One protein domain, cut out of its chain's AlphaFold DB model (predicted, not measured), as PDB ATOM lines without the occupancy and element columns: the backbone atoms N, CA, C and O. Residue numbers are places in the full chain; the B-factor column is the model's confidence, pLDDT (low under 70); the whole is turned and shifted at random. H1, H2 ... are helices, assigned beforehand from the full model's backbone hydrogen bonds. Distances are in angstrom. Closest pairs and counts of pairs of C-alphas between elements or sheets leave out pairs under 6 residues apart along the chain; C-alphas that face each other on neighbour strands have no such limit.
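This is residues 330 to 386, 393 to 454 and 484 to 498 of the 849 residues of the protein "USP domain-containing protein" of Albugo candida (UniProt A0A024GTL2). The long helix H5 runs across one side of a row of three helices, H2, H3 and H4, with H3 between the other two, while H1 meets the first residues of H5. At the far end of H5, H6 and H7 make a small, loosely joined head that lengthens the model. The printed part has 134 residues with seven named helices, H1 to H7 in chain order, and no named strand, so its class is all helix. It is only just compact, close to loose, with a radius of gyration of the C-alphas of 16.5 A; the C-alphas span 54 by 36 by 24 A.

Begin with H5, residues 417 to 436, a hub with three helices touching it. Look at its residues 427 to 431, which alone touch H3, residues 370 to 381, the other hub; the closest C-alphas, of Ser 372 and Ile 428, are 5.9 A apart, at a steep tilt of 61 degrees, opposite ways. H3 touches H2, residues 351 to 363, with the C-alphas of Val 361 and Thr 373 closest at 6.0 A, at a steep tilt of 48 degrees. H3 also touches H4, residues 396 to 403, where the C-alphas of Ala 374 and Leu 398 are closest at 4.9 A; the tilt of 37 degrees is only just steep. H2 and H4 are apart. Residues 417 to 421 of H5 alone touch H1, residues 338 to 347, with the C-alphas of Tyr 339 and Ser 417 closest at 4.6 A, at a steep tilt of 55 degrees, the same way. Residues 433 to 434 of H5 alone touch H6, residues 440 to 449; the closest C-alphas, of Thr 433 and Arg 443, are 6.3 A apart. H7, residues 485 to 496, touches no helix but is near H6, the C-alphas of Leu 442 and Phe 490 being closest at 7.4 A. The helix packing is mostly crossed. In H2, H3, H4, H5, H6 and H7 every O i to N i+4 pair is within hydrogen-bond range; in H1, 5 of 6 are.

Find C-alpha 417 at (100.644, 108.036, 73.220); from there H5 runs 28.8 A to C-alpha 436 at (116.212, 125.038, 90.474). H2 measures 18.4 A, H3 16.9 A, H7 15.9 A, H6 14.3 A, H1 14.2 A and H4 10.4 A. H1 begins at C-alpha 338, (95.381, 102.942, 77.458), and H7 ends at C-alpha 496, (123.595, 121.758, 89.827).

The C-alphas of Gly 335 and Ser 484, the two farthest apart, are 55.0 A apart. Residues 387 to 392 and 455 to 483 are not printed; C-alphas 386 and 393 stand 16.4 A apart across the first cut, and C-alphas 454 and 484 stand 24.2 A apart across the second. The link from H4 to H5, residues 404 to 416, is long. The mean pLDDT of the printed part is 79.1, and residues 364 to 368, 435 to 454 and 484 to 498 are under 70.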
ATOM      1  N   GLY A 330      99.650  95.518  86.395       95.12
ATOM      2  CA  GLY A 330      98.844  96.167  85.353       95.12
ATOM      3  C   GLY A 330      98.271  97.510  85.821       95.12
ATOM      4  O   GLY A 330      98.338  97.846  87.001       95.12
ATOM      5  N   ILE A 331      97.683  98.292  84.922       96.88
ATOM      6  CA  ILE A 331      97.086  99.599  85.229       96.88
ATOM      7  C   ILE A 331      95.647  99.610  84.729       96.88
ATOM      8  O   ILE A 331      95.391  99.357  83.558       96.88
ATOM      9  N   ARG A 332      94.692  99.934  85.602       95.44
ATOM     10  CA  ARG A 332      93.273  99.921  85.243       95.44
ATOM     11  C   ARG A 332      92.962 100.985  84.187       95.44
ATOM     12  O   ARG A 332      93.339 102.147  84.334       95.44
ATOM     13  N   ASN A 333      92.218 100.605  83.152       92.50
ATOM     14  CA  ASN A 333      91.686 101.551  82.175       92.50
ATOM     15  C   ASN A 333      90.508 102.329  82.784       92.50
ATOM     16  O   ASN A 333      89.525 101.730  83.216       92.50
ATOM     17  N   LEU A 334      90.596 103.661  82.835       88.75
ATOM     18  CA  LEU A 334      89.564 104.531  83.428       88.75
ATOM     19  C   LEU A 334      88.664 105.196  82.370       88.75
ATOM     20  O   LEU A 334      88.071 106.249  82.611       88.75
ATOM     21  N   GLY A 335      88.558 104.567  81.197       81.56
ATOM     22  CA  GLY A 335      87.817 105.064  80.043       81.56
ATOM     23  C   GLY A 335      88.757 105.720  79.039       81.56
ATOM     24  O   GLY A 335      89.012 106.921  79.118       81.56
ATOM     25  N   ASN A 336      89.241 104.925  78.081       89.94
ATOM     26  CA  ASN A 336      90.177 105.331  77.029       89.94
ATOM     27  C   ASN A 336      91.526 105.852  77.550       89.94
ATOM     28  O   ASN A 336      92.099 106.745  76.939       89.94
ATOM     29  N   THR A 337      92.060 105.307  78.649       93.12
ATOM     30  CA  THR A 337      93.363 105.729  79.213       93.12
ATOM     31  C   THR A 337      94.544 104.849  78.792       93.12
ATOM     32  O   THR A 337      95.659 105.064  79.267       93.12
ATOM     33  N   CYS A 338      94.340 103.880  77.893       95.50
ATOM     34  CA  CYS A 338      95.381 102.942  77.458       95.50
ATOM     35  C   CYS A 338      96.602 103.635  76.828       95.50
ATOM     36  O   CYS A 338      97.731 103.200  77.050       95.50
ATOM     37  N   TYR A 339      96.398 104.767  76.138       95.69
ATOM     38  CA  TYR A 339      97.478 105.594  75.586       95.69
ATOM     39  C   TYR A 339      98.474 106.060  76.662       95.69
ATOM     40  O   TYR A 339      99.676 106.155  76.433       95.69
ATOM     41  N   PHE A 340      97.981 106.314  77.874       96.62
ATOM     42  CA  PHE A 340      98.801 106.741  78.999       96.62
ATOM     43  C   PHE A 340      99.344 105.551  79.796       96.62
ATOM     44  O   PHE A 340     100.520 105.533  80.159       96.62
ATOM     45  N   ASN A 341      98.520 104.522  80.012       97.44
ATOM     46  CA  ASN A 341      98.923 103.305  80.721       97.44
ATOM     47  C   ASN A 341     100.127 102.627  80.044       97.44
ATOM     48  O   ASN A 341     101.074 102.226  80.724       97.44
ATOM     49  N   ALA A 342     100.137 102.561  78.707       98.06
ATOM     50  CA  ALA A 342     101.255 102.011  77.945       98.06
ATOM     51  C   ALA A 342     102.556 102.816  78.145       98.06
ATOM     52  O   ALA A 342     103.627 102.231  78.313       98.06
ATOM     53  N   ILE A 343     102.463 104.152  78.200       98.19
ATOM     54  CA  ILE A 343     103.604 105.041  78.468       98.19
ATOM     55  C   ILE A 343     104.166 104.825  79.872       98.19
ATOM     56  O   ILE A 343     105.382 104.718  80.024       98.19
ATOM     57  N   LEU A 344     103.309 104.713  80.890       98.00
ATOM     58  CA  LEU A 344     103.755 104.463  82.263       98.00
ATOM     59  C   LEU A 344     104.541 103.153  82.374       98.00
ATOM     60  O   LEU A 344     105.593 103.122  83.007       98.00
ATOM     61  N   GLN A 345     104.083 102.097  81.699       97.81
ATOM     62  CA  GLN A 345     104.796 100.820  81.662       97.81
ATOM     63  C   GLN A 345     106.149 100.922  80.951       97.81
ATOM     64  O   GLN A 345     107.134 100.354  81.422       97.81
ATOM     65  N   ALA A 346     106.223 101.667  79.845       97.62
ATOM     66  CA  ALA A 346     107.477 101.871  79.129       97.62
ATOM     67  C   ALA A 346     108.485 102.706  79.937       97.62
ATOM     68  O   ALA A 346     109.660 102.350  80.013       97.62
ATOM     69  N   LEU A 347     108.033 103.772  80.603       97.12
ATOM     70  CA  LEU A 347     108.876 104.592  81.480       97.12
ATOM     71  C   LEU A 347     109.349 103.812  82.715       97.12
ATOM     72  O   LEU A 347     110.510 103.934  83.097       97.12
ATOM     73  N   ALA A 348     108.504 102.944  83.279       95.69
ATOM     74  CA  ALA A 348     108.877 102.047  84.374       95.69
ATOM     75  C   ALA A 348     109.898 100.965  83.954       95.69
ATOM     76  O   ALA A 348     110.480 100.289  84.808       95.69
ATOM     77  N   ALA A 349     110.115 100.765  82.651       94.81
ATOM     78  CA  ALA A 349     111.178  99.908  82.129       94.81
ATOM     79  C   ALA A 349     112.544 100.613  82.103       94.81
ATOM     80  O   ALA A 349     113.565  99.942  82.211       94.81
ATOM     81  N   SER A 350     112.563 101.946  81.979       94.12
ATOM     82  CA  SER A 350     113.797 102.738  81.927       94.12
ATOM     83  C   SER A 350     114.357 102.946  83.332       94.12
ATOM     84  O   SER A 350     113.723 103.573  84.190       94.12
ATOM     85  N   ARG A 351     115.557 102.423  83.591       91.44
ATOM     86  CA  ARG A 351     116.212 102.560  84.902       91.44
ATOM     87  C   ARG A 351     116.737 103.975  85.101       91.44
ATOM     88  O   ARG A 351     116.521 104.564  86.158       91.44
ATOM     89  N   SER A 352     117.401 104.522  84.089       91.62
ATOM     90  CA  SER A 352     117.904 105.891  84.072       91.62
ATOM     91  C   SER A 352     116.804 106.900  84.386       91.62
ATOM     92  O   SER A 352     117.019 107.802  85.196       91.62
ATOM     93  N   PHE A 353     115.610 106.730  83.806       93.25
ATOM     94  CA  PHE A 353     114.473 107.615  84.068       93.25
ATOM     95  C   PHE A 353     113.981 107.542  85.518       93.25
ATOM     96  O   PHE A 353     113.757 108.585  86.127       93.25
ATOM     97  N   GLN A 354     113.877 106.341  86.094       92.12
ATOM     98  CA  GLN A 354     113.504 106.171  87.505       92.12
ATOM     99  C   GLN A 354     114.511 106.840  88.446       92.12
ATOM    100  O   GLN A 354     114.115 107.616  89.308       92.12
ATOM    101  N   VAL A 355     115.812 106.615  88.226       90.69
ATOM    102  CA  VAL A 355     116.882 107.242  89.024       90.69
ATOM    103  C   VAL A 355     116.820 108.766  88.921       90.69
ATOM    104  O   VAL A 355     116.940 109.464  89.925       90.69
ATOM    105  N   TYR A 356     116.600 109.294  87.716       89.19
ATOM    106  CA  TYR A 356     116.443 110.730  87.507       89.19
ATOM    107  C   TYR A 356     115.238 111.310  88.265       89.19
ATOM    108  O   TYR A 356     115.362 112.379  88.864       89.19
ATOM    109  N   LEU A 357     114.089 110.622  88.253       89.75
ATOM    110  CA  LEU A 357     112.902 111.051  88.997       89.75
ATOM    111  C   LEU A 357     113.141 111.041  90.508       89.75
ATOM    112  O   LEU A 357     112.828 112.032  91.164       89.75
ATOM    113  N   ASP A 358     113.741 109.975  91.041       88.69
ATOM    114  CA  ASP A 358     114.069 109.866  92.468       88.69
ATOM    115  C   ASP A 358     114.998 111.009  92.909       88.69
ATOM    116  O   ASP A 358     114.766 111.657  93.932       88.69
ATOM    117  N   GLU A 359     116.017 111.327  92.108       84.81
ATOM    118  CA  GLU A 359     116.922 112.449  92.374       84.81
ATOM    119  C   GLU A 359     116.232 113.809  92.271       84.81
ATOM    120  O   GLU A 359     116.583 114.724  93.013       84.81
ATOM    121  N   LEU A 360     115.288 113.978  91.343       83.19
ATOM    122  CA  LEU A 360     114.525 115.217  91.201       83.19
ATOM    123  C   LEU A 360     113.635 115.455  92.420       83.19
ATOM    124  O   LEU A 360     113.710 116.532  93.004       83.19
ATOM    125  N   VAL A 361     112.883 114.442  92.851       85.19
ATOM    126  CA  VAL A 361     112.013 114.527  94.033       85.19
ATOM    127  C   VAL A 361     112.836 114.709  95.313       85.19
ATOM    128  O   VAL A 361     112.494 115.542  96.146       85.19
ATOM    129  N   THR A 362     113.967 114.009  95.455       83.69
ATOM    130  CA  THR A 362     114.830 114.114  96.650       83.69
ATOM    131  C   THR A 362     115.488 115.491  96.787       83.69
ATOM    132  O   THR A 362     115.729 115.956  97.899       83.69
ATOM    133  N   ARG A 363     115.788 116.166  95.669       75.38
ATOM    134  CA  ARG A 363     116.382 117.516  95.670       75.38
ATOM    135  C   ARG A 363     115.369 118.631  95.946       75.38
ATOM    136  O   ARG A 363     115.784 119.768  96.177       75.38
ATOM    137  N   ALA A 364     114.072 118.343  95.902       69.38
ATOM    138  CA  ALA A 364     113.030 119.343  96.069       69.38
ATOM    139  C   ALA A 364     112.859 119.734  97.551       69.38
ATOM    140  O   ALA A 364     112.128 119.100  98.307       69.38
ATOM    141  N   SER A 365     113.542 120.801  97.984       59.97
ATOM    142  CA  SER A 365     113.546 121.232  99.395       59.97
ATOM    143  C   SER A 365     112.411 122.191  99.790       59.97
ATOM    144  O   SER A 365     112.119 122.317 100.976       59.97
ATOM    145  N   SER A 366     111.802 122.928  98.847       59.91
ATOM    146  CA  SER A 366     110.919 124.078  99.160       59.91
ATOM    147  C   SER A 366     109.568 124.105  98.436       59.91
ATOM    148  O   SER A 366     108.600 124.650  98.966       59.91
ATOM    149  N   ARG A 367     109.470 123.516  97.242       65.94
ATOM    150  CA  ARG A 367     108.216 123.276  96.516       65.94
ATOM    151  C   ARG A 367     108.202 121.812  96.123       65.94
ATOM    152  O   ARG A 367     109.206 121.331  95.630       65.94
ATOM    153  N   ILE A 368     107.098 121.124  96.388       68.75
ATOM    154  CA  ILE A 368     106.947 119.716  96.017       68.75
ATOM    155  C   ILE A 368     106.558 119.679  94.530       68.75
ATOM    156  O   ILE A 368     105.531 120.280  94.184       68.75
ATOM    157  N   PRO A 369     107.319 118.997  93.656       77.81
ATOM    158  CA  PRO A 369     106.983 118.876  92.245       77.81
ATOM    159  C   PRO A 369     105.802 117.918  92.147       77.81
ATOM    160  O   PRO A 369     105.975 116.702  92.217       77.81
ATOM    161  N   ALA A 370     104.584 118.454  92.090       83.81
ATOM    162  CA  ALA A 370     103.368 117.664  92.258       83.81
ATOM    163  C   ALA A 370     103.244 116.554  91.202       83.81
ATOM    164  O   ALA A 370     102.905 115.421  91.544       83.81
ATOM    165  N   VAL A 371     103.575 116.843  89.936       90.75
ATOM    166  CA  VAL A 371     103.536 115.847  88.854       90.75
ATOM    167  C   VAL A 371     104.673 114.845  89.015       90.75
ATOM    168  O   VAL A 371     104.422 113.643  88.959       90.75
ATOM    169  N   SER A 372     105.908 115.303  89.241       91.25
ATOM    170  CA  SER A 372     107.066 114.404  89.355       91.25
ATOM    171  C   SER A 372     106.985 113.499  90.584       91.25
ATOM    172  O   SER A 372     107.341 112.330  90.488       91.25
ATOM    173  N   THR A 373     106.456 113.995  91.706       91.38
ATOM    174  CA  THR A 373     106.232 113.211  92.934       91.38
ATOM    175  C   THR A 373     105.145 112.164  92.715       91.38
ATOM    176  O   THR A 373     105.354 110.987  92.996       91.38
ATOM    177  N   ALA A 374     104.004 112.552  92.129       93.25
ATOM    178  CA  ALA A 374     102.933 111.611  91.807       93.25
ATOM    179  C   ALA A 374     103.385 110.542  90.796       93.25
ATOM    180  O   ALA A 374     103.010 109.371  90.903       93.25
ATOM    181  N   LEU A 375     104.207 110.934  89.817       95.69
ATOM    182  CA  LEU A 375     104.799 110.015  88.854       95.69
ATOM    183  C   LEU A 375     105.792 109.073  89.529       95.69
ATOM    184  O   LEU A 375     105.748 107.881  89.252       95.69
ATOM    185  N   GLN A 376     106.647 109.580  90.416       94.69
ATOM    186  CA  GLN A 376     107.596 108.769  91.169       94.69
ATOM    187  C   GLN A 376     106.863 107.695  91.977       94.69
ATOM    188  O   GLN A 376     107.129 106.519  91.754       94.69
ATOM    189  N   SER A 377     105.863 108.059  92.789       93.69
ATOM    190  CA  SER A 377     105.049 107.085  93.538       93.69
ATOM    191  C   SER A 377     104.397 106.039  92.622       93.69
ATOM    192  O   SER A 377     104.432 104.847  92.915       93.69
ATOM    193  N   CYS A 378     103.877 106.461  91.464       94.94
ATOM    194  CA  CYS A 378     103.341 105.541  90.457       94.94
ATOM    195  C   CYS A 378     104.418 104.573  89.925       94.94
ATOM    196  O   CYS A 378     104.167 103.374  89.811       94.94
ATOM    197  N   MET A 379     105.631 105.059  89.640       94.44
ATOM    198  CA  MET A 379     106.752 104.222  89.195       94.44
ATOM    199  C   MET A 379     107.177 103.216  90.266       94.44
ATOM    200  O   MET A 379     107.494 102.078  89.922       94.44
ATOM    201  N   GLU A 380     107.141 103.593  91.549       91.81
ATOM    202  CA  GLU A 380     107.440 102.682  92.658       91.81
ATOM    203  C   GLU A 380     106.440 101.524  92.731       91.81
ATOM    204  O   GLU A 380     106.847 100.372  92.877       91.81
ATOM    205  N   GLU A 381     105.146 101.803  92.550       93.25
ATOM    206  CA  GLU A 381     104.096 100.776  92.510       93.25
ATOM    207  C   GLU A 381     104.174  99.865  91.272       93.25
ATOM    208  O   GLU A 381     103.679  98.733  91.299       93.25
ATOM    209  N   LEU A 382     104.790 100.349  90.190       93.62
ATOM    210  CA  LEU A 382     105.033  99.606  88.952       93.62
ATOM    211  C   LEU A 382     106.378  98.867  88.941       93.62
ATOM    212  O   LEU A 382     106.709  98.236  87.927       93.62
ATOM    213  N   ARG A 383     107.179  98.928  90.013       90.44
ATOM    214  CA  ARG A 383     108.402  98.119  90.115       90.44
ATOM    215  C   ARG A 383     108.045  96.620  90.106       90.44
ATOM    216  O   ARG A 383     106.968  96.241  90.569       90.44
ATOM    217  N   PRO A 384     108.917  95.757  89.557       89.25
ATOM    218  CA  PRO A 384     108.707  94.316  89.612       89.25
ATOM    219  C   PRO A 384     108.616  93.824  91.058       89.25
ATOM    220  O   PRO A 384     109.364  94.290  91.917       89.25
ATOM    221  N   VAL A 385     107.715  92.879  91.309       86.50
ATOM    222  CA  VAL A 385     107.499  92.259  92.620       86.50
ATOM    223  C   VAL A 385     107.712  90.753  92.533       86.50
ATOM    224  O   VAL A 385     107.551  90.150  91.473       86.50
ATOM    225  N   ASP A 386     108.079  90.141  93.653       83.00
ATOM    226  CA  ASP A 386     108.195  88.690  93.757       83.00
ATOM    227  C   ASP A 386     106.839  88.075  94.133       83.00
ATOM    228  O   ASP A 386     106.174  88.543  95.059       83.00
ATOM    229  N   LEU A 393      96.881  98.739  89.247       95.25
ATOM    230  CA  LEU A 393      97.077 100.089  89.765       95.25
ATOM    231  C   LEU A 393      96.002 101.043  89.242       95.25
ATOM    232  O   LEU A 393      95.604 100.980  88.079       95.25
ATOM    233  N   ILE A 394      95.590 101.986  90.085       94.81
ATOM    234  CA  ILE A 394      94.785 103.140  89.691       94.81
ATOM    235  C   ILE A 394      95.605 104.388  90.027       94.81
ATOM    236  O   ILE A 394      95.669 104.755  91.202       94.81
ATOM    237  N   PRO A 395      96.225 105.056  89.040       92.12
ATOM    238  CA  PRO A 395      97.116 106.189  89.286       92.12
ATOM    239  C   PRO A 395      96.313 107.474  89.561       92.12
ATOM    240  O   PRO A 395      96.369 108.435  88.802       92.12
ATOM    241  N   SER A 396      95.513 107.478  90.632       89.38
ATOM    242  CA  SER A 396      94.532 108.534  90.933       89.38
ATOM    243  C   SER A 396      95.184 109.903  91.121       89.38
ATOM    244  O   SER A 396      94.721 110.878  90.534       89.38
ATOM    245  N   GLU A 397      96.274 109.967  91.891       90.25
ATOM    246  CA  GLU A 397      96.988 111.220  92.166       90.25
ATOM    247  C   GLU A 397      97.627 111.783  90.894       90.25
ATOM    248  O   GLU A 397      97.394 112.932  90.525       90.25
ATOM    249  N   LEU A 398      98.358 110.946  90.151       92.94
ATOM    250  CA  LEU A 398      98.984 111.353  88.894       92.94
ATOM    251  C   LEU A 398      97.939 111.815  87.871       92.94
ATOM    252  O   LEU A 398      98.102 112.863  87.249       92.94
ATOM    253  N   ASN A 399      96.833 111.081  87.739       92.19
ATOM    254  CA  ASN A 399      95.756 111.454  86.830       92.19
ATOM    255  C   ASN A 399      95.108 112.789  87.216       92.19
ATOM    256  O   ASN A 399      94.781 113.580  86.332       92.19
ATOM    257  N   MET A 400      94.943 113.058  88.513       89.56
ATOM    258  CA  MET A 400      94.443 114.341  89.005       89.56
ATOM    259  C   MET A 400      95.409 115.477  88.649       89.56
ATOM    260  O   MET A 400      94.983 116.473  88.064       89.56
ATOM    261  N   GLN A 401      96.708 115.318  88.925       89.88
ATOM    262  CA  GLN A 401      97.711 116.340  88.603       89.88
ATOM    263  C   GLN A 401      97.785 116.622  87.096       89.88
ATOM    264  O   GLN A 401      97.877 117.781  86.684       89.88
ATOM    265  N   LEU A 402      97.677 115.586  86.258       90.25
ATOM    266  CA  LEU A 402      97.653 115.744  84.803       90.25
ATOM    267  C   LEU A 402      96.363 116.408  84.313       90.25
ATOM    268  O   LEU A 402      96.441 117.314  83.487       90.25
ATOM    269  N   ALA A 403      95.195 116.044  84.847       88.75
ATOM    270  CA  ALA A 403      93.921 116.675  84.484       88.75
ATOM    271  C   ALA A 403      93.901 118.185  84.788       88.75
ATOM    272  O   ALA A 403      93.310 118.962  84.040       88.75
ATOM    273  N   LEU A 404      94.598 118.621  85.843       87.50
ATOM    274  CA  LEU A 404      94.717 120.036  86.214       87.50
ATOM    275  C   LEU A 404      95.683 120.843  85.328       87.50
ATOM    276  O   LEU A 404      95.766 122.063  85.478       87.50
ATOM    277  N   ARG A 405      96.481 120.193  84.472       87.56
ATOM    278  CA  ARG A 405      97.534 120.842  83.663       87.56
ATOM    279  C   ARG A 405      97.392 120.581  82.166       87.56
ATOM    280  O   ARG A 405      97.871 121.378  81.365       87.56
ATOM    281  N   ILE A 406      96.731 119.490  81.792       87.69
ATOM    282  CA  ILE A 406      96.513 119.050  80.417       87.69
ATOM    283  C   ILE A 406      95.010 119.055  80.158       87.69
ATOM    284  O   ILE A 406      94.284 118.159  80.581       87.69
ATOM    285  N   GLY A 407      94.534 120.057  79.417       77.25
ATOM    286  CA  GLY A 407      93.099 120.302  79.242       77.25
ATOM    287  C   GLY A 407      92.306 119.167  78.579       77.25
ATOM    288  O   GLY A 407      91.088 119.127  78.730       77.25
ATOM    289  N   ASN A 408      92.947 118.249  77.849       75.94
ATOM    290  CA  ASN A 408      92.284 117.094  77.223       75.94
ATOM    291  C   ASN A 408      92.437 115.783  78.006       75.94
ATOM    292  O   ASN A 408      91.800 114.786  77.660       75.94
ATOM    293  N   PHE A 409      93.221 115.781  79.084       82.88
ATOM    294  CA  PHE A 409      93.411 114.602  79.913       82.88
ATOM    295  C   PHE A 409      92.158 114.318  80.758       82.88
ATOM    296  O   PHE A 409      91.481 115.233  81.222       82.88
ATOM    297  N   GLY A 410      91.804 113.040  80.930       71.06
ATOM    298  CA  GLY A 410      90.658 112.623  81.755       71.06
ATOM    299  C   GLY A 410      89.265 112.796  81.127       71.06
ATOM    300  O   GLY A 410      88.278 112.365  81.717       71.06
ATOM    301  N   LYS A 411      89.145 113.337  79.905       78.06
ATOM    302  CA  LYS A 411      87.852 113.535  79.205       78.06
ATOM    303  C   LYS A 411      87.260 112.268  78.562       78.06
ATOM    304  O   LYS A 411      86.395 112.374  77.696       78.06
ATOM    305  N   ARG A 412      87.743 111.076  78.934       80.62
ATOM    306  CA  ARG A 412      87.385 109.770  78.334       80.62
ATOM    307  C   ARG A 412      87.525 109.703  76.803       80.62
ATOM    308  O   ARG A 412      86.874 108.888  76.153       80.62
ATOM    309  N   LYS A 413      88.374 110.548  76.215       85.94
ATOM    310  CA  LYS A 413      88.700 110.535  74.782       85.94
ATOM    311  C   LYS A 413      89.980 109.746  74.547       85.94
ATOM    312  O   LYS A 413      90.900 109.821  75.356       85.94
ATOM    313  N   GLN A 414      90.041 109.039  73.422       89.50
ATOM    314  CA  GLN A 414      91.288 108.453  72.935       89.50
ATOM    315  C   GLN A 414      92.256 109.577  72.549       89.50
ATOM    316  O   GLN A 414      91.820 110.627  72.072       89.50
ATOM    317  N   GLN A 415      93.542 109.383  72.821       92.19
ATOM    318  CA  GLN A 415      94.618 110.338  72.548       92.19
ATOM    319  C   GLN A 415      95.831 109.581  71.997       92.19
ATOM    320  O   GLN A 415      95.895 108.350  72.073       92.19
ATOM    321  N   ASP A 416      96.789 110.317  71.447       94.19
ATOM    322  CA  ASP A 416      98.044 109.764  70.952       94.19
ATOM    323  C   ASP A 416      99.048 109.550  72.110       94.19
ATOM    324  O   ASP A 416      99.218 110.407  72.985       94.19
ATOM    325  N   SER A 417      99.700 108.380  72.143       95.12
ATOM    326  CA  SER A 417     100.644 108.036  73.220       95.12
ATOM    327  C   SER A 417     101.950 108.838  73.149       95.12
ATOM    328  O   SER A 417     102.549 109.128  74.186       95.12
ATOM    329  N   GLN A 418     102.416 109.209  71.953       95.56
ATOM    330  CA  GLN A 418     103.585 110.073  71.786       95.56
ATOM    331  C   GLN A 418     103.287 111.492  72.286       95.56
ATOM    332  O   GLN A 418     104.110 112.081  72.990       95.56
ATOM    333  N   GLU A 419     102.103 112.026  71.975       94.81
ATOM    334  CA  GLU A 419     101.710 113.371  72.410       94.81
ATOM    335  C   GLU A 419     101.672 113.467  73.942       94.81
ATOM    336  O   GLU A 419     102.289 114.366  74.525       94.81
ATOM    337  N   ILE A 420     101.022 112.509  74.623       94.44
ATOM    338  CA  ILE A 420     100.974 112.535  76.093       94.44
ATOM    339  C   ILE A 420     102.364 112.372  76.716       94.44
ATOM    340  O   ILE A 420     102.636 112.982  77.750       94.44
ATOM    341  N   LEU A 421     103.260 111.598  76.090       96.25
ATOM    342  CA  LEU A 421     104.643 111.464  76.541       96.25
ATOM    343  C   LEU A 421     105.345 112.824  76.523       96.25
ATOM    344  O   LEU A 421     105.950 113.215  77.518       96.25
ATOM    345  N   HIS A 422     105.246 113.574  75.423       94.12
ATOM    346  CA  HIS A 422     105.854 114.904  75.327       94.12
ATOM    347  C   HIS A 422     105.260 115.892  76.324       94.12
ATOM    348  O   HIS A 422     106.013 116.635  76.954       94.12
ATOM    349  N   LEU A 423     103.939 115.870  76.517       94.56
ATOM    350  CA  LEU A 423     103.272 116.713  77.508       94.56
ATOM    351  C   LEU A 423     103.744 116.385  78.931       94.56
ATOM    352  O   LEU A 423     104.101 117.299  79.676       94.56
ATOM    353  N   LEU A 424     103.815 115.100  79.293       94.81
ATOM    354  CA  LEU A 424     104.300 114.647  80.599       94.81
ATOM    355  C   LEU A 424     105.752 115.078  80.841       94.81
ATOM    356  O   LEU A 424     106.049 115.708  81.855       94.81
ATOM    357  N   LEU A 425     106.656 114.775  79.905       93.06
ATOM    358  CA  LEU A 425     108.075 115.123  80.036       93.06
ATOM    359  C   LEU A 425     108.284 116.645  80.066       93.06
ATOM    360  O   LEU A 425     109.123 117.140  80.819       93.06
ATOM    361  N   GLY A 426     107.484 117.399  79.308       90.19
ATOM    362  CA  GLY A 426     107.482 118.860  79.339       90.19
ATOM    363  C   GLY A 426     107.048 119.429  80.693       90.19
ATOM    364  O   GLY A 426     107.631 120.412  81.153       90.19
ATOM    365  N   LEU A 427     106.072 118.809  81.366       90.62
ATOM    366  CA  LEU A 427     105.680 119.188  82.729       90.62
ATOM    367  C   LEU A 427     106.807 118.923  83.734       90.62
ATOM    368  O   LEU A 427     107.141 119.824  84.500       90.62
ATOM    369  N   ILE A 428     107.452 117.755  83.670       89.12
ATOM    370  CA  ILE A 428     108.594 117.411  84.540       89.12
ATOM    371  C   ILE A 428     109.746 118.405  84.339       89.12
ATOM    372  O   ILE A 428     110.337 118.898  85.299       89.12
ATOM    373  N   GLN A 429     110.046 118.767  83.091       83.81
ATOM    374  CA  GLN A 429     111.103 119.734  82.783       83.81
ATOM    375  C   GLN A 429     110.769 121.154  83.281       83.81
ATOM    376  O   GLN A 429     111.663 121.901  83.702       83.81
ATOM    377  N   ARG A 430     109.487 121.541  83.256       82.06
ATOM    378  CA  ARG A 430     109.013 122.807  83.840       82.06
ATOM    379  C   ARG A 430     109.128 122.804  85.361       82.06
ATOM    380  O   ARG A 430     109.566 123.813  85.912       82.06
ATOM    381  N   GLU A 431     108.785 121.700  86.022       83.50
ATOM    382  CA  GLU A 431     108.965 121.536  87.473       83.50
ATOM    383  C   GLU A 431     110.447 121.650  87.847       83.50
ATOM    384  O   GLU A 431     110.801 122.525  88.635       83.50
ATOM    385  N   GLN A 432     111.330 120.920  87.154       76.88
ATOM    386  CA  GLN A 432     112.784 121.008  87.333       76.88
ATOM    387  C   GLN A 432     113.300 122.451  87.210       76.88
ATOM    388  O   GLN A 432     114.092 122.919  88.027       76.88
ATOM    389  N   THR A 433     112.860 123.176  86.178       72.00
ATOM    390  CA  THR A 433     113.300 124.558  85.934       72.00
ATOM    391  C   THR A 433     112.739 125.525  86.978       72.00
ATOM    392  O   THR A 433     113.414 126.475  87.359       72.00
ATOM    393  N   THR A 434     111.518 125.296  87.461       70.12
ATOM    394  CA  THR A 434     110.878 126.161  88.462       70.12
ATOM    395  C   THR A 434     111.491 125.985  89.848       70.12
ATOM    396  O   THR A 434     111.575 126.962  90.592       70.12
ATOM    397  N   GLU A 435     111.926 124.771  90.188       64.06
ATOM    398  CA  GLU A 435     112.557 124.452  91.473       64.06
ATOM    399  C   GLU A 435     114.010 124.898  91.555       64.06
ATOM    400  O   GLU A 435     114.405 125.498  92.551       64.06
ATOM    401  N   LEU A 436     114.798 124.649  90.504       58.53
ATOM    402  CA  LEU A 436     116.212 125.038  90.474       58.53
ATOM    403  C   LEU A 436     116.396 126.557  90.361       58.53
ATOM    404  O   LEU A 436     117.431 127.084  90.762       58.53
ATOM    405  N   TYR A 437     115.393 127.267  89.835       60.38
ATOM    406  CA  TYR A 437     115.472 128.696  89.545       60.38
ATOM    407  C   TYR A 437     114.189 129.415  89.977       60.38
ATOM    408  O   TYR A 437     113.242 129.557  89.193       60.38
ATOM    409  N   PRO A 438     114.117 129.893  91.228       57.78
ATOM    410  CA  PRO A 438     112.990 130.702  91.679       57.78
ATOM    411  C   PRO A 438     112.922 132.049  90.937       57.78
ATOM    412  O   PRO A 438     111.814 132.540  90.686       57.78
ATOM    413  N   ASP A 439     114.066 132.585  90.502       58.31
ATOM    414  CA  ASP A 439     114.176 133.829  89.738       58.31
ATOM    415  C   ASP A 439     113.869 133.640  88.250       58.31
ATOM    416  O   ASP A 439     114.353 132.715  87.599       58.31
ATOM    417  N   ARG A 440     113.064 134.551  87.680       58.94
ATOM    418  CA  ARG A 440     112.687 134.506  86.254       58.94
ATOM    419  C   ARG A 440     113.901 134.636  85.328       58.94
ATOM    420  O   ARG A 440     114.056 133.791  84.461       58.94
ATOM    421  N   GLY A 441     114.808 135.581  85.586       54.47
ATOM    422  CA  GLY A 441     115.999 135.762  84.747       54.47
ATOM    423  C   GLY A 441     116.909 134.530  84.707       54.47
ATOM    424  O   GLY A 441     117.384 134.146  83.643       54.47
ATOM    425  N   LEU A 442     117.091 133.838  85.838       57.28
ATOM    426  CA  LEU A 442     117.872 132.599  85.867       57.28
ATOM    427  C   LEU A 442     117.141 131.427  85.194       57.28
ATOM    428  O   LEU A 442     117.798 130.595  84.575       57.28
ATOM    429  N   ARG A 443     115.799 131.374  85.244       60.69
ATOM    430  CA  ARG A 443     115.013 130.410  84.448       60.69
ATOM    431  C   ARG A 443     115.225 130.605  82.956       60.69
ATOM    432  O   ARG A 443     115.385 129.611  82.252       60.69
ATOM    433  N   ASP A 444     115.243 131.849  82.498       55.94
ATOM    434  CA  ASP A 444     115.381 132.179  81.079       55.94
ATOM    435  C   ASP A 444     116.784 131.823  80.572       55.94
ATOM    436  O   ASP A 444     116.921 131.166  79.539       55.94
ATOM    437  N   ILE A 445     117.826 132.120  81.357       56.69
ATOM    438  CA  ILE A 445     119.202 131.718  81.031       56.69
ATOM    439  C   ILE A 445     119.358 130.194  81.089       56.69
ATOM    440  O   ILE A 445     119.974 129.591  80.212       56.69
ATOM    441  N   ALA A 446     118.779 129.534  82.091       56.59
ATOM    442  CA  ALA A 446     118.844 128.086  82.202       56.59
ATOM    443  C   ALA A 446     118.080 127.386  81.074       56.59
ATOM    444  O   ALA A 446     118.546 126.363  80.588       56.59
ATOM    445  N   SER A 447     116.941 127.940  80.645       56.47
ATOM    446  CA  SER A 447     116.194 127.521  79.454       56.47
ATOM    447  C   SER A 447     117.039 127.684  78.192       56.47
ATOM    448  O   SER A 447     117.118 126.764  77.383       56.47
ATOM    449  N   PHE A 448     117.752 128.803  78.069       56.47
ATOM    450  CA  PHE A 448     118.649 129.090  76.954       56.47
ATOM    451  C   PHE A 448     119.857 128.135  76.883       56.47
ATOM    452  O   PHE A 448     120.085 127.503  75.853       56.47
ATOM    453  N   LEU A 449     120.586 127.934  77.990       52.28
ATOM    454  CA  LEU A 449     121.667 126.931  78.092       52.28
ATOM    455  C   LEU A 449     121.155 125.517  77.798       52.28
ATOM    456  O   LEU A 449     121.866 124.644  77.299       52.28
ATOM    457  N   ARG A 450     119.872 125.308  78.083       57.09
ATOM    458  CA  ARG A 450     119.095 124.139  77.724       57.09
ATOM    459  C   ARG A 450     118.418 124.296  76.350       57.09
ATOM    460  O   ARG A 450     117.301 123.825  76.175       57.09
ATOM    461  N   GLY A 451     119.072 124.906  75.366       45.59
ATOM    462  CA  GLY A 451     118.646 124.914  73.958       45.59
ATOM    463  C   GLY A 451     117.260 125.511  73.672       45.59
ATOM    464  O   GLY A 451     116.668 125.171  72.650       45.59
ATOM    465  N   GLY A 452     116.710 126.331  74.570       41.97
ATOM    466  CA  GLY A 452     115.477 127.086  74.347       41.97
ATOM    467  C   GLY A 452     115.731 128.379  73.567       41.97
ATOM    468  O   GLY A 452     116.776 129.008  73.722       41.97
ATOM    469  N   SER A 453     114.762 128.794  72.748       36.09
ATOM    470  CA  SER A 453     114.759 130.125  72.129       36.09
ATOM    471  C   SER A 453     114.306 131.168  73.155       36.09
ATOM    472  O   SER A 453     113.272 130.985  73.797       36.09
ATOM    473  N   LEU A 454     115.064 132.256  73.319       38.66
ATOM    474  CA  LEU A 454     114.657 133.413  74.122       38.66
ATOM    475  C   LEU A 454     113.590 134.204  73.351       38.66
ATOM    476  O   LEU A 454     113.902 134.881  72.373       38.66
ATOM    477  N   SER A 484     131.165 137.870  92.064       49.84
ATOM    478  CA  SER A 484     129.827 138.413  92.334       49.84
ATOM    479  C   SER A 484     128.868 137.302  92.778       49.84
ATOM    480  O   SER A 484     128.883 136.200  92.229       49.84
ATOM    481  N   ILE A 485     127.982 137.608  93.732       48.22
ATOM    482  CA  ILE A 485     126.960 136.670  94.232       48.22
ATOM    483  C   ILE A 485     126.110 136.123  93.075       48.22
ATOM    484  O   ILE A 485     125.787 134.942  93.056       48.22
ATOM    485  N   SER A 486     125.803 136.947  92.070       48.34
ATOM    486  CA  SER A 486     125.056 136.527  90.880       48.34
ATOM    487  C   SER A 486     125.838 135.561  89.986       48.34
ATOM    488  O   SER A 486     125.236 134.658  89.413       48.34
ATOM    489  N   TYR A 487     127.163 135.710  89.878       51.44
ATOM    490  CA  TYR A 487     128.020 134.789  89.131       51.44
ATOM    491  C   TYR A 487     128.210 133.460  89.867       51.44
ATOM    492  O   TYR A 487     128.126 132.409  89.243       51.44
ATOM    493  N   GLU A 488     128.395 133.481  91.189       52.19
ATOM    494  CA  GLU A 488     128.449 132.255  91.996       52.19
ATOM    495  C   GLU A 488     127.103 131.523  91.999       52.19
ATOM    496  O   GLU A 488     127.075 130.315  91.788       52.19
ATOM    497  N   GLN A 489     125.984 132.244  92.128       51.06
ATOM    498  CA  GLN A 489     124.638 131.675  91.995       51.06
ATOM    499  C   GLN A 489     124.406 131.091  90.605       51.06
ATOM    500  O   GLN A 489     123.858 130.000  90.496       51.06
ATOM    501  N   PHE A 490     124.844 131.782  89.548       48.91
ATOM    502  CA  PHE A 490     124.767 131.303  88.170       48.91
ATOM    503  C   PHE A 490     125.631 130.055  87.946       48.91
ATOM    504  O   PHE A 490     125.152 129.062  87.405       48.91
ATOM    505  N   ARG A 491     126.880 130.064  88.414       51.25
ATOM    506  CA  ARG A 491     127.811 128.937  88.317       51.25
ATOM    507  C   ARG A 491     127.304 127.723  89.095       51.25
ATOM    508  O   ARG A 491     127.253 126.630  88.543       51.25
ATOM    509  N   GLN A 492     126.839 127.923  90.327       48.81
ATOM    510  CA  GLN A 492     126.236 126.877  91.148       48.81
ATOM    511  C   GLN A 492     124.943 126.342  90.513       48.81
ATOM    512  O   GLN A 492     124.691 125.143  90.547       48.81
ATOM    513  N   ALA A 493     124.146 127.196  89.867       47.88
ATOM    514  CA  ALA A 493     122.988 126.794  89.069       47.88
ATOM    515  C   ALA A 493     123.354 125.936  87.847       47.88
ATOM    516  O   ALA A 493     122.605 125.029  87.489       47.88
ATOM    517  N   VAL A 494     124.457 126.253  87.170       48.69
ATOM    518  CA  VAL A 494     124.947 125.510  86.001       48.69
ATOM    519  C   VAL A 494     125.522 124.158  86.433       48.69
ATOM    520  O   VAL A 494     125.152 123.141  85.852       48.69
ATOM    521  N   GLU A 495     126.322 124.128  87.502       47.69
ATOM    522  CA  GLU A 495     126.892 122.908  88.096       47.69
ATOM    523  C   GLU A 495     125.798 121.995  88.702       47.69
ATOM    524  O   GLU A 495     125.832 120.780  88.537       47.69
ATOM    525  N   THR A 496     124.748 122.549  89.326       46.69
ATOM    526  CA  THR A 496     123.595 121.758  89.827       46.69
ATOM    527  C   THR A 496     122.628 121.300  88.725       46.69
ATOM    528  O   THR A 496     121.823 120.393  88.951       46.69
ATOM    529  N   CYS A 497     122.710 121.878  87.521       50.72
ATOM    530  CA  CYS A 497     121.912 121.502  86.347       50.72
ATOM    531  C   CYS A 497     122.538 120.419  85.465       50.72
ATOM    532  O   CYS A 497     121.972 120.107  84.413       50.72
ATOM    533  N   GLU A 498     123.669 119.835  85.862       54.81
ATOM    534  CA  GLU A 498     124.423 118.891  85.026       54.81
ATOM    535  C   GLU A 498     123.604 117.678  84.554       54.81
ATOM    536  O   GLU A 498     123.884 117.122  83.487       54.81
TER     537      GLU A 498